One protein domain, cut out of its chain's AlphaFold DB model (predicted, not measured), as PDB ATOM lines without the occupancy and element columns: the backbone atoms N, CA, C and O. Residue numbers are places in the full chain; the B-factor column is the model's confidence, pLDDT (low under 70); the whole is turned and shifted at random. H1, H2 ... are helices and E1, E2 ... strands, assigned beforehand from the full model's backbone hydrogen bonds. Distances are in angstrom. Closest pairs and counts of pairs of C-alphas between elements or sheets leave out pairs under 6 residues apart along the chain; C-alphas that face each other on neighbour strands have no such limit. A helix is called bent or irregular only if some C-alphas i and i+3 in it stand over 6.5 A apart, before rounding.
ATOM      1  N   LEU A   3     -28.519  33.535 -11.153       95.88
ATOM      2  CA  LEU A   3     -27.312  32.966 -10.558       95.88
ATOM      3  C   LEU A   3     -26.169  33.985 -10.604       95.88
ATOM      4  O   LEU A   3     -25.961  34.639 -11.629       95.88
ATOM      5  N   GLY A   4     -25.415  34.078  -9.508       94.69
ATOM      6  CA  GLY A   4     -24.183  34.866  -9.439       94.69
ATOM      7  C   GLY A   4     -23.070  34.339 -10.349       94.69
ATOM      8  O   GLY A   4     -23.217  33.315 -11.021       94.69
ATOM      9  N   GLY A   5     -21.949  35.056 -10.369       91.88
ATOM     10  CA  GLY A   5     -20.731  34.623 -11.049       91.88
ATOM     11  C   GLY A   5     -19.974  33.564 -10.243       91.88
ATOM     12  O   GLY A   5     -19.825  33.692  -9.027       91.88
ATOM     13  N   PHE A   6     -19.465  32.540 -10.929       91.19
ATOM     14  CA  PHE A   6     -18.644  31.470 -10.353       91.19
ATOM     15  C   PHE A   6     -17.217  31.586 -10.892       91.19
ATOM     16  O   PHE A   6     -16.873  30.928 -11.862       91.19
ATOM     17  N   LEU A   7     -16.410  32.469 -10.303       87.81
ATOM     18  CA  LEU A   7     -15.021  32.662 -10.728       87.81
ATOM     19  C   LEU A   7     -14.153  31.465 -10.329       87.81
ATOM     20  O   LEU A   7     -14.284  30.965  -9.211       87.81
ATOM     21  N   GLY A   8     -13.241  31.055 -11.209       87.12
ATOM     22  CA  GLY A   8     -12.328  29.937 -10.969       87.12
ATOM     23  C   GLY A   8     -12.959  28.561 -11.184       87.12
ATOM     24  O   GLY A   8     -12.340  27.562 -10.838       87.12
ATOM     25  N   PHE A   9     -14.167  28.495 -11.752       87.38
ATOM     26  CA  PHE A   9     -14.840  27.240 -12.118       87.38
ATOM     27  C   PHE A   9     -14.899  27.056 -13.635       87.38
ATOM     28  O   PHE A   9     -15.832  26.471 -14.207       87.38
ATOM     29  N   GLU A  10     -13.883  27.601 -14.285       82.50
ATOM     30  CA  GLU A  10     -13.779  27.632 -15.723       82.50
ATOM     31  C   GLU A  10     -13.447  26.216 -16.164       82.50
ATOM     32  O   GLU A  10     -12.907  25.416 -15.400       82.50
ATOM     33  N   ARG A  11     -13.830  25.869 -17.391       83.25
ATOM     34  CA  ARG A  11     -13.532  24.536 -17.898       83.25
ATOM     35  C   ARG A  11     -12.016  24.367 -17.961       83.25
ATOM     36  O   ARG A  11     -11.381  24.938 -18.845       83.25
ATOM     37  N   ASP A  12     -11.480  23.570 -17.050       79.81
ATOM     38  CA  ASP A  12     -10.083  23.175 -17.042       79.81
ATOM     39  C   ASP A  12      -9.970  21.801 -17.710       79.81
ATOM     40  O   ASP A  12     -10.474  20.796 -17.206       79.81
ATOM     41  N   ALA A  13      -9.394  21.779 -18.911       76.44
ATOM     42  CA  ALA A  13      -9.186  20.541 -19.657       76.44
ATOM     43  C   ALA A  13      -8.037  19.702 -19.075       76.44
ATOM     44  O   ALA A  13      -7.966  18.506 -19.364       76.44
ATOM     45  N   ASP A  14      -7.176  20.322 -18.265       82.38
ATOM     46  CA  ASP A  14      -5.996  19.705 -17.673       82.38
ATOM     47  C   ASP A  14      -6.277  19.145 -16.267       82.38
ATOM     48  O   ASP A  14      -5.468  18.370 -15.754       82.38
ATOM     49  N   ASP A  15      -7.434  19.456 -15.661       84.12
ATOM     50  CA  ASP A  15      -7.891  18.832 -14.414       84.12
ATOM     51  C   ASP A  15      -8.663  17.519 -14.695       84.12
ATOM     52  O   ASP A  15      -9.843  17.537 -15.081       84.12
ATOM     53  N   PRO A  16      -8.051  16.339 -14.462       83.00
ATOM     54  CA  PRO A  16      -8.689  15.055 -14.740       83.00
ATOM     55  C   PRO A  16      -9.866  14.758 -13.802       83.00
ATOM     56  O   PRO A  16     -10.674  13.876 -14.102       83.00
ATOM     57  N   THR A  17      -9.989  15.465 -12.674       86.12
ATOM     58  CA  THR A  17     -11.072  15.249 -11.703       86.12
ATOM     59  C   THR A  17     -12.404  15.823 -12.177       86.12
ATOM     60  O   THR A  17     -13.460  15.352 -11.753       86.12
ATOM     61  N   LEU A  18     -12.373  16.783 -13.104       85.50
ATOM     62  CA  LEU A  18     -13.571  17.435 -13.632       85.50
ATOM     63  C   LEU A  18     -14.234  16.644 -14.764       85.50
ATOM     64  O   LEU A  18     -15.332  16.994 -15.197       85.50
ATOM     65  N   GLY A  19     -13.581  15.602 -15.291       86.44
ATOM     66  CA  GLY A  19     -14.112  14.824 -16.416       86.44
ATOM     67  C   GLY A  19     -14.389  15.679 -17.659       86.44
ATOM     68  O   GLY A  19     -15.258  15.345 -18.465       86.44
ATOM     69  N   GLY A  20     -13.694  16.813 -17.789       86.88
ATOM     70  CA  GLY A  20     -13.883  17.785 -18.859       86.88
ATOM     71  C   GLY A  20     -15.165  18.620 -18.770       86.88
ATOM     72  O   GLY A  20     -15.496  19.260 -19.770       86.88
ATOM     73  N   TRP A  21     -15.885  18.621 -17.643       90.62
ATOM     74  CA  TRP A  21     -17.058  19.474 -17.409       90.62
ATOM     75  C   TRP A  21     -16.654  20.824 -16.809       90.62
ATOM     76  O   TRP A  21     -15.829  20.884 -15.901       90.62
ATOM     77  N   GLY A  22     -17.277  21.907 -17.278       91.81
ATOM     78  CA  GLY A  22     -17.227  23.211 -16.610       91.81
ATOM     79  C   GLY A  22     -18.487  23.489 -15.783       91.81
ATOM     80  O   GLY A  22     -19.499  22.790 -15.895       91.81
ATOM     81  N   ILE A  23     -18.479  24.573 -14.999       91.88
ATOM     82  CA  ILE A  23     -19.650  24.967 -14.191       91.88
ATOM     83  C   ILE A  23     -20.915  25.175 -15.023       91.88
ATOM     84  O   ILE A  23     -22.009  24.813 -14.599       91.88
ATOM     85  N   VAL A  24     -20.784  25.717 -16.234       92.38
ATOM     86  CA  VAL A  24     -21.930  25.945 -17.120       92.38
ATOM     87  C   VAL A  24     -22.581  24.620 -17.529       92.38
ATOM     88  O   VAL A  24     -23.807  24.557 -17.616       92.38
ATOM     89  N   ASP A  25     -21.796  23.561 -17.730       93.00
ATOM     90  CA  ASP A  25     -22.311  22.234 -18.084       93.00
ATOM     91  C   ASP A  25     -23.095  21.633 -16.914       93.00
ATOM     92  O   ASP A  25     -24.232  21.195 -17.088       93.00
ATOM     93  N   VAL A  26     -22.543  21.728 -15.699       93.56
ATOM     94  CA  VAL A  26     -23.217  21.294 -14.464       93.56
ATOM     95  C   VAL A  26     -24.529  22.053 -14.258       93.56
ATOM     96  O   VAL A  26     -25.571  21.450 -13.998       93.56
ATOM     97  N   LEU A  27     -24.506  23.380 -14.390       94.81
ATOM     98  CA  LEU A  27     -25.699  24.206 -14.210       94.81
ATOM     99  C   LEU A  27     -26.759  23.893 -15.269       94.81
ATOM    100  O   LEU A  27     -27.938  23.797 -14.932       94.81
ATOM    101  N   ARG A  28     -26.368  23.681 -16.530       93.94
ATOM    102  CA  ARG A  28     -27.303  23.277 -17.591       93.94
ATOM    103  C   ARG A  28     -27.919  21.910 -17.307       93.94
ATOM    104  O   ARG A  28     -29.142  21.817 -17.333       93.94
ATOM    105  N   ASP A  29     -27.119  20.897 -16.972       95.12
ATOM    106  CA  ASP A  29     -27.612  19.550 -16.634       95.12
ATOM    107  C   ASP A  29     -28.654  19.594 -15.506       95.12
ATOM    108  O   ASP A  29     -29.742  19.020 -15.600       95.12
ATOM    109  N   ARG A  30     -28.353  20.340 -14.438       94.75
ATOM    110  CA  ARG A  30     -29.202  20.368 -13.245       94.75
ATOM    111  C   ARG A  30     -30.433  21.249 -13.389       94.75
ATOM    112  O   ARG A  30     -31.477  20.887 -12.833       94.75
ATOM    113  N   LEU A  31     -30.322  22.379 -14.090       96.31
ATOM    114  CA  LEU A  31     -31.357  23.416 -14.116       96.31
ATOM    115  C   LEU A  31     -32.235  23.381 -15.367       96.31
ATOM    116  O   LEU A  31     -33.392  23.786 -15.272       96.31
ATOM    117  N   ALA A  32     -31.762  22.865 -16.510       94.00
ATOM    118  CA  ALA A  32     -32.555  22.855 -17.749       94.00
ATOM    119  C   ALA A  32     -33.888  22.104 -17.585       94.00
ATOM    120  O   ALA A  32     -34.919  22.523 -18.108       94.00
ATOM    121  N   ARG A  33     -33.892  21.037 -16.779       95.62
ATOM    122  CA  ARG A  33     -35.090  20.240 -16.475       95.62
ATOM    123  C   ARG A  33     -36.157  20.967 -15.647       95.62
ATOM    124  O   ARG A  33     -37.258  20.447 -15.515       95.62
ATOM    125  N   LEU A  34     -35.845  22.123 -15.054       95.69
ATOM    126  CA  LEU A  34     -36.792  22.871 -14.219       95.69
ATOM    127  C   LEU A  34     -37.811  23.666 -15.048       95.69
ATOM    128  O   LEU A  34     -38.804  24.123 -14.491       95.69
ATOM    129  N   GLY A  35     -37.573  23.853 -16.352       94.31
ATOM    130  CA  GLY A  35     -38.509  24.544 -17.246       94.31
ATOM    131  C   GLY A  35     -38.708  26.033 -16.940       94.31
ATOM    132  O   GLY A  35     -39.656  26.632 -17.438       94.31
ATOM    133  N   VAL A  36     -37.836  26.639 -16.128       95.94
ATOM    134  CA  VAL A  36     -37.886  28.065 -15.782       95.94
ATOM    135  C   VAL A  36     -36.728  28.825 -16.432       95.94
ATOM    136  O   VAL A  36     -35.633  28.274 -16.544       95.94
ATOM    137  N   PRO A  37     -36.911  30.102 -16.811       95.25
ATOM    138  CA  PRO A  37     -35.825  30.918 -17.343       95.25
ATOM    139  C   PRO A  37     -34.691  31.095 -16.324       95.25
ATOM    140  O   PRO A  37     -34.940  31.366 -15.142       95.25
ATOM    141  N   VAL A  38     -33.443  30.978 -16.783       95.94
ATOM    142  CA  VAL A  38     -32.235  31.132 -15.961       95.94
ATOM    143  C   VAL A  38     -31.326  32.192 -16.579       95.94
ATOM    144  O   VAL A  38     -30.966  32.084 -17.748       95.94
ATOM    145  N   LEU A  39     -30.928  33.186 -15.784       95.50
ATOM    146  CA  LEU A  39     -29.862  34.136 -16.116       95.50
ATOM    147  C   LEU A  39     -28.699  33.916 -15.150       95.50
ATOM    148  O   LEU A  39     -28.876  34.034 -13.939       95.50
ATOM    149  N   GLY A  40     -27.529  33.565 -15.673       93.88
ATOM    150  CA  GLY A  40     -26.320  33.358 -14.879       93.88
ATOM    151  C   GLY A  40     -25.268  34.426 -15.136       93.88
ATOM    152  O   GLY A  40     -25.313  35.110 -16.156       93.88
ATOM    153  N   GLY A  41     -24.307  34.541 -14.218       92.12
ATOM    154  CA  GLY A  41     -23.168  35.443 -14.377       92.12
ATOM    155  C   GLY A  41     -23.451  36.894 -13.995       92.12
ATOM    156  O   GLY A  41     -22.685  37.773 -14.383       92.12
ATOM    157  N   ILE A  42     -24.514  37.170 -13.227       93.25
ATOM    158  CA  ILE A  42     -24.660  38.507 -12.637       93.25
ATOM    159  C   ILE A  42     -23.480  38.770 -11.684       93.25
ATOM    160  O   ILE A  42     -22.979  37.818 -11.078       93.25
ATOM    161  N   PRO A  43     -23.046  40.028 -11.479       91.81
ATOM    162  CA  PRO A  43     -21.890  40.358 -10.638       91.81
ATOM    163  C   PRO A  43     -22.154  40.194  -9.127       91.81
ATOM    164  O   PRO A  43     -21.600  40.918  -8.311       91.81
ATOM    165  N   ALA A  44     -23.004  39.247  -8.733       91.75
ATOM    166  CA  ALA A  44     -23.219  38.853  -7.349       91.75
ATOM    167  C   ALA A  44     -22.257  37.724  -6.965       91.75
ATOM    168  O   ALA A  44     -22.135  36.739  -7.696       91.75
ATOM    169  N   GLY A  45     -21.629  37.839  -5.794       88.06
ATOM    170  CA  GLY A  45     -20.743  36.816  -5.239       88.06
ATOM    171  C   GLY A  45     -19.347  37.353  -4.942       88.06
ATOM    172  O   GLY A  45     -19.185  38.510  -4.570       88.06
ATOM    173  N   HIS A  46     -18.338  36.500  -5.113       89.38
ATOM    174  CA  HIS A  46     -16.942  36.767  -4.734       89.38
ATOM    175  C   HIS A  46     -16.136  37.510  -5.811       89.38
ATOM    176  O   HIS A  46     -14.908  37.502  -5.789       89.38
ATOM    177  N   GLY A  47     -16.821  38.112  -6.784       87.75
ATOM    178  CA  GLY A  47     -16.175  38.930  -7.799       87.75
ATOM    179  C   GLY A  47     -15.694  40.271  -7.249       87.75
ATOM    180  O   GLY A  47     -16.087  40.680  -6.156       87.75
ATOM    181  N   PRO A  48     -14.843  40.980  -8.002       88.81
ATOM    182  CA  PRO A  48     -14.439  42.328  -7.638       88.81
ATOM    183  C   PRO A  48     -15.651  43.272  -7.678       88.81
ATOM    184  O   PRO A  48     -16.406  43.273  -8.646       88.81
ATOM    185  N   HIS A  49     -15.795  44.107  -6.646       89.50
ATOM    186  CA  HIS A  49     -16.847  45.131  -6.527       89.50
ATOM    187  C   HIS A  49     -18.288  44.597  -6.691       89.50
ATOM    188  O   HIS A  49     -19.025  45.077  -7.557       89.50
ATOM    189  N   PRO A  50     -18.727  43.622  -5.871       91.44
ATOM    190  CA  PRO A  50     -20.092  43.121  -5.961       91.44
ATOM    191  C   PRO A  50     -21.081  44.234  -5.572       91.44
ATOM    192  O   PRO A  50     -20.879  44.899  -4.549       91.44
ATOM    193  N   PRO A  51     -22.154  44.468  -6.349       90.94
ATOM    194  CA  PRO A  51     -23.162  45.443  -5.980       90.94
ATOM    195  C   PRO A  51     -23.968  44.927  -4.785       90.94
ATOM    196  O   PRO A  51     -24.226  43.729  -4.648       90.94
TER     197      PRO A  51
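What this domain is: This is residues 3 to 51 of the 75 residues of the protein "Peptidase_S66C domain-containing protein" of Embleya hyalina (UniProt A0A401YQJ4). With little regular structure, this is a flat, open loop of chain with helix H1 and strand E1 on two sides of it, and the long unnamed stretch of residues 3 to 22 starts near E1, runs past H1 to a far corner around Pro 16 and folds back to the start of H1. Residues 29 to 37, of which 29 to 34 belong to H1, stick out. The printed part has 49 residues, with one named helix followed by one named strand. The class is mixed, helices and strands, with only 16 residues in named elements. It is loose, with a radius of gyration of the C-alphas of 12.5 A and spans of 35 by 31 by 10 A.

Where its parts are: H1, residues 23 to 34, is 17.3 A long and begins at C-alpha 23 (-19.650, 24.967, -14.191). E1, residues 39 to 42, is 7.6 A long and ends at C-alpha 42 (-24.660, 38.507, -12.637).

How they stand to each other: H1 is irregular, but only just: C-alphas 30 and 33 are 6.7 A apart. In its backbone, 6 of 8 O i to N i+4 pairs are within hydrogen-bond range. H1 and E1 are apart, with no C-alpha of the one within 8 A of the other. E1 pairs with no named strand.

The domain as a whole: The C-alphas farthest apart, of Pro 16 and Pro 51, are 34.8 A apart. The printed part has no cut. The link from H1 to E1 is tight. Mean pLDDT of the printed part is 90.4, and no printed residue is under 70.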